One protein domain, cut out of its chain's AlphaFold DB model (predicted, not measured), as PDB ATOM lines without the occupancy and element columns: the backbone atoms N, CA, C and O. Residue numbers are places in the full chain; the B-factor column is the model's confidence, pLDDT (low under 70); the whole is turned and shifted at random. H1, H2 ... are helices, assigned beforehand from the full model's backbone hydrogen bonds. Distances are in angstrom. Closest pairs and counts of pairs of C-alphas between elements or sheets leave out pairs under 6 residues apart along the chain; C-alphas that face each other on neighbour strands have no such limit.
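AT A GLANCE: This is residues 39 to 80 of the 81 residues of an uncharacterized protein of methanogenic archaeon ISO4-H5 (UniProt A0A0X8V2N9). Three separate helices are strung along an open, elongated chain with no packed core: H2, the longest, makes the base, and H1 and H3 stand off beyond its two ends on the same side of it, like the arms of a wide, uneven bracket. No two of the helices touch. The printed part has 42 residues, with three named helices in the order H1, H2, H3 and no named strand; the class is all helix. It is extended, with a radius of gyration of the C-alphas of 14.3 A and spans of 35 by 22 by 16 A.

HOW THE PARTS SIT: H2, residues 51 to 64, touches no helix. H1, residues 39 to 46, is close to H2 but not clearly touching; their closest C-alphas, those of Tyr 46 and Val 54, are 8.0 A apart. The lines of H1 and H2 are about perpendicular, at 78 degrees, and their centres are 17.6 A apart. H3, residues 69 to 79, is apart from H2 and from H1, with no C-alpha within 8 A of either. In H1, H2 and H3 every O i to N i+4 pair is within hydrogen-bond range. Residues 39 to 45, 47 to 53 and 55 to 80 stand free.

IN THESE COORDINATES: H2 runs 20.2 A from C-alpha 51 at (140.653, 129.900, 126.012) to C-alpha 64 at (125.262, 142.896, 127.646). H1 begins at C-alpha 39, at (132.494, 118.723, 115.811), and is 10.5 A long. H3 is 15.6 A long and ends at C-alpha 79, at (124.429, 126.216, 143.567).

THE WHOLE: The two C-alphas farthest apart, those of Gln 44 and Asn 80, are 36.7 A apart. The printed part has no cut, and both links, H1 to H2 and H2 to H3, are tight, with 4 residues each. The mean pLDDT of the printed part is 89.0, and residue 80 is under 70.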
ATOM      1  N   THR A  39     131.049 118.756 115.576       75.44
ATOM      2  CA  THR A  39     132.494 118.723 115.811       75.44
ATOM      3  C   THR A  39     133.236 119.582 114.790       75.44
ATOM      4  O   THR A  39     134.102 120.364 115.178       75.44
ATOM      5  N   LEU A  40     132.887 119.484 113.503       81.56
ATOM      6  CA  LEU A  40     133.481 120.309 112.443       81.56
ATOM      7  C   LEU A  40     133.059 121.774 112.567       81.56
ATOM      8  O   LEU A  40     133.908 122.660 112.492       81.56
ATOM      9  N   SER A  41     131.781 122.038 112.829       80.69
ATOM     10  CA  SER A  41     131.284 123.402 113.042       80.69
ATOM     11  C   SER A  41     131.938 124.058 114.262       80.69
ATOM     12  O   SER A  41     132.313 125.227 114.221       80.69
ATOM     13  N   ARG A  42     132.145 123.301 115.347       82.69
ATOM     14  CA  ARG A  42     132.856 123.780 116.539       82.69
ATOM     15  C   ARG A  42     134.312 124.115 116.226       82.69
ATOM     16  O   ARG A  42     134.797 125.143 116.684       82.69
ATOM     17  N   ARG A  43     134.994 123.291 115.430       85.88
ATOM     18  CA  ARG A  43     136.369 123.572 114.994       85.88
ATOM     19  C   ARG A  43     136.469 124.883 114.219       85.88
ATOM     20  O   ARG A  43     137.304 125.719 114.538       85.88
ATOM     21  N   GLN A  44     135.552 125.120 113.281       85.50
ATOM     22  CA  GLN A  44     135.503 126.382 112.530       85.50
ATOM     23  C   GLN A  44     135.330 127.614 113.430       85.50
ATOM     24  O   GLN A  44     135.869 128.673 113.118       85.50
ATOM     25  N   LEU A  45     134.589 127.481 114.533       85.12
ATOM     26  CA  LEU A  45     134.317 128.581 115.459       85.12
ATOM     27  C   LEU A  45     135.457 128.845 116.452       85.12
ATOM     28  O   LEU A  45     135.653 129.995 116.831       85.12
ATOM     29  N   TYR A  46     136.181 127.810 116.893       89.06
ATOM     30  CA  TYR A  46     137.069 127.917 118.059       89.06
ATOM     31  C   TYR A  46     138.537 127.547 117.809       89.06
ATOM     32  O   TYR A  46     139.360 127.884 118.651       89.06
ATOM     33  N   ASP A  47     138.908 126.907 116.691       91.69
ATOM     34  CA  ASP A  47     140.293 126.432 116.482       91.69
ATOM     35  C   ASP A  47     141.327 127.572 116.410       91.69
ATOM     36  O   ASP A  47     142.510 127.350 116.660       91.69
ATOM     37  N   ASN A  48     140.882 128.794 116.102       93.69
ATOM     38  CA  ASN A  48     141.730 129.987 116.038       93.69
ATOM     39  C   ASN A  48     141.625 130.879 117.284       93.69
ATOM     40  O   ASN A  48     142.158 131.986 117.265       93.69
ATOM     41  N   LEU A  49     140.914 130.440 118.326       93.38
ATOM     42  CA  LEU A  49     140.717 131.210 119.550       93.38
ATOM     43  C   LEU A  49     141.402 130.521 120.726       93.38
ATOM     44  O   LEU A  49     141.302 129.310 120.931       93.38
ATOM     45  N   THR A  50     142.068 131.322 121.540       95.25
ATOM     46  CA  THR A  50     142.558 130.900 122.846       95.25
ATOM     47  C   THR A  50     141.405 130.780 123.841       95.25
ATOM     48  O   THR A  50     140.326 131.354 123.674       95.25
ATOM     49  N   VAL A  51     141.633 130.032 124.922       92.56
ATOM     50  CA  VAL A  51     140.653 129.900 126.012       92.56
ATOM     51  C   VAL A  51     140.307 131.266 126.611       92.56
ATOM     52  O   VAL A  51     139.138 131.515 126.904       92.56
ATOM     53  N   ASP A  52     141.297 132.149 126.742       96.31
ATOM     54  CA  ASP A  52     141.116 133.482 127.316       96.31
ATOM     55  C   ASP A  52     140.215 134.359 126.435       96.31
ATOM     56  O   ASP A  52     139.282 134.976 126.947       96.31
ATOM     57  N   GLU A  53     140.398 134.340 125.111       95.44
ATOM     58  CA  GLU A  53     139.545 135.078 124.165       95.44
ATOM     59  C   GLU A  53     138.093 134.582 124.192       95.44
ATOM     60  O   GLU A  53     137.147 135.376 124.171       95.44
ATOM     61  N   VAL A  54     137.893 133.263 124.293       93.88
ATOM     62  CA  VAL A  54     136.551 132.679 124.437       93.88
ATOM     63  C   VAL A  54     135.919 133.103 125.763       93.88
ATOM     64  O   VAL A  54     134.739 133.465 125.799       93.88
ATOM     65  N   PHE A  55     136.688 133.083 126.853       94.81
ATOM     66  CA  PHE A  55     136.215 133.486 128.173       94.81
ATOM     67  C   PHE A  55     135.835 134.972 128.220       94.81
ATOM     68  O   PHE A  55     134.780 135.327 128.757       94.81
ATOM     69  N   GLU A  56     136.657 135.842 127.635       96.31
ATOM     70  CA  GLU A  56     136.405 137.279 127.570       96.31
ATOM     71  C   GLU A  56     135.167 137.597 126.720       96.31
ATOM     72  O   GLU A  56     134.298 138.365 127.149       96.31
ATOM     73  N   SER A  57     135.030 136.943 125.561       93.44
ATOM     74  CA  SER A  57     133.859 137.072 124.688       93.44
ATOM     75  C   SER A  57     132.570 136.653 125.403       93.44
ATOM     76  O   SER A  57     131.602 137.418 125.450       93.44
ATOM     77  N   ALA A  58     132.571 135.480 126.044       93.12
ATOM     78  CA  ALA A  58     131.418 134.985 126.793       93.12
ATOM     79  C   ALA A  58     131.055 135.907 127.970       93.12
ATOM     80  O   ALA A  58     129.879 136.187 128.218       93.12
ATOM     81  N   SER A  59     132.065 136.418 128.678       94.44
ATOM     82  CA  SER A  59     131.879 137.341 129.799       94.44
ATOM     83  C   SER A  59     131.280 138.674 129.355       94.44
ATOM     84  O   SER A  59     130.417 139.218 130.044       94.44
ATOM     85  N   THR A  60     131.719 139.201 128.210       96.62
ATOM     86  CA  THR A  60     131.176 140.432 127.619       96.62
ATOM     87  C   THR A  60     129.723 140.237 127.208       96.62
ATOM     88  O   THR A  60     128.859 140.987 127.662       96.62
ATOM     89  N   TYR A  61     129.426 139.160 126.476       95.31
ATOM     90  CA  TYR A  61     128.062 138.827 126.069       95.31
ATOM     91  C   TYR A  61     127.109 138.730 127.268       95.31
ATOM     92  O   TYR A  61     126.012 139.279 127.248       95.31
ATOM     93  N   MET A  62     127.530 138.084 128.358       93.12
ATOM     94  CA  MET A  62     126.679 137.927 129.541       93.12
ATOM     95  C   MET A  62     126.425 139.242 130.297       93.12
ATOM     96  O   MET A  62     125.396 139.379 130.963       93.12
ATOM     97  N   LYS A  63     127.336 140.220 130.202       94.00
ATOM     98  CA  LYS A  63     127.115 141.571 130.744       94.00
ATOM     99  C   LYS A  63     126.089 142.340 129.913       94.00
ATOM    100  O   LYS A  63     125.232 143.004 130.489       94.00
ATOM    101  N   GLU A  64     126.174 142.233 128.589       95.94
ATOM    102  CA  GLU A  64     125.262 142.896 127.646       95.94
ATOM    103  C   GLU A  64     123.870 142.249 127.626       95.94
ATOM    104  O   GLU A  64     122.860 142.930 127.446       95.94
ATOM    105  N   HIS A  65     123.807 140.944 127.892       94.19
ATOM    106  CA  HIS A  65     122.587 140.145 127.905       94.19
ATOM    107  C   HIS A  65     122.377 139.495 129.279       94.19
ATOM    108  O   HIS A  65     122.532 138.279 129.436       94.19
ATOM    109  N   PRO A  66     122.026 140.287 130.308       91.19
ATOM    110  CA  PRO A  66     121.856 139.765 131.650       91.19
ATOM    111  C   PRO A  66     120.732 138.726 131.698       91.19
ATOM    112  O   PRO A  66     119.641 138.928 131.166       91.19
ATOM    113  N   LEU A  67     120.989 137.629 132.412       89.81
ATOM    114  CA  LEU A  67     119.991 136.589 132.660       89.81
ATOM    115  C   LEU A  67     118.729 137.166 133.307       89.81
ATOM    116  O   LEU A  67     118.824 138.027 134.191       89.81
ATOM    117  N   SER A  68     117.570 136.619 132.930       91.69
ATOM    118  CA  SER A  68     116.295 136.991 133.539       91.69
ATOM    119  C   SER A  68     116.294 136.709 135.051       91.69
ATOM    120  O   SER A  68     116.975 135.780 135.504       91.69
ATOM    121  N   PRO A  69     115.511 137.463 135.846       89.81
ATOM    122  CA  PRO A  69     115.408 137.238 137.290       89.81
ATOM    123  C   PRO A  69     115.033 135.792 137.653       89.81
ATOM    124  O   PRO A  69     115.616 135.214 138.564       89.81
ATOM    125  N   GLU A  70     114.129 135.181 136.885       91.25
ATOM    126  CA  GLU A  70     113.721 133.780 137.046       91.25
ATOM    127  C   GLU A  70     114.890 132.804 136.827       91.25
ATOM    128  O   GLU A  70     115.110 131.889 137.624       91.25
ATOM    129  N   THR A  71     115.689 133.031 135.781       88.19
ATOM    130  CA  THR A  71     116.854 132.187 135.475       88.19
ATOM    131  C   THR A  71     117.909 132.289 136.574       88.19
ATOM    132  O   THR A  71     118.476 131.273 136.977       88.19
ATOM    133  N   ARG A  72     118.145 133.496 137.105       86.50
ATOM    134  CA  ARG A  72     119.079 133.714 138.221       86.50
ATOM    135  C   ARG A  72     118.633 132.976 139.483       86.50
ATOM    136  O   ARG A  72     119.433 132.242 140.054       86.50
ATOM    137  N   ALA A  73     117.356 133.086 139.852       88.00
ATOM    138  CA  ALA A  73     116.797 132.391 141.014       88.00
ATOM    139  C   ALA A  73     116.922 130.860 140.890       88.00
ATOM    140  O   ALA A  73     117.257 130.169 141.852       88.00
ATOM    141  N   ARG A  74     116.716 130.318 139.681       85.50
ATOM    142  CA  ARG A  74     116.915 128.890 139.403       85.50
ATOM    143  C   ARG A  74     118.376 128.463 139.566       85.50
ATOM    144  O   ARG A  74     118.621 127.402 140.127       85.50
ATOM    145  N   LEU A  75     119.339 129.253 139.084       84.75
ATOM    146  CA  LEU A  75     120.768 128.940 139.230       84.75
ATOM    147  C   LEU A  75     121.223 128.978 140.692       84.75
ATOM    148  O   LEU A  75     121.993 128.121 141.114       84.75
ATOM    149  N   GLU A  76     120.724 129.933 141.477       86.06
ATOM    150  CA  GLU A  76     121.037 130.022 142.906       86.06
ATOM    151  C   GLU A  76     120.517 128.823 143.697       86.06
ATOM    152  O   GLU A  76     121.203 128.358 144.606       86.06
ATOM    153  N   LYS A  77     119.357 128.277 143.315       83.50
ATOM    154  CA  LYS A  77     118.814 127.054 143.912       83.50
ATOM    155  C   LYS A  77     119.777 125.867 143.771       83.50
ATOM    156  O   LYS A  77     120.053 125.212 144.763       83.50
ATOM    157  N   TYR A  78     120.324 125.633 142.575       75.62
ATOM    158  CA  TYR A  78     121.212 124.488 142.300       75.62
ATOM    159  C   TYR A  78     122.676 124.702 142.707       75.62
ATOM    160  O   TYR A  78     123.467 123.771 142.644       75.62
ATOM    161  N   ARG A  79     123.070 125.926 143.079       77.56
ATOM    162  CA  ARG A  79     124.429 126.216 143.567       77.56
ATOM    163  C   ARG A  79     124.607 125.876 145.053       77.56
ATOM    164  O   ARG A  79     125.738 125.758 145.507       77.56
ATOM    165  N   ASN A  80     123.505 125.778 145.797       68.62
ATOM    166  CA  ASN A  80     123.491 125.539 147.242       68.62
ATOM    167  C   ASN A  80     123.033 124.109 147.615       68.62
ATOM    168  O   ASN A  80     122.813 123.844 148.796       68.62
TER     169      ASN A  80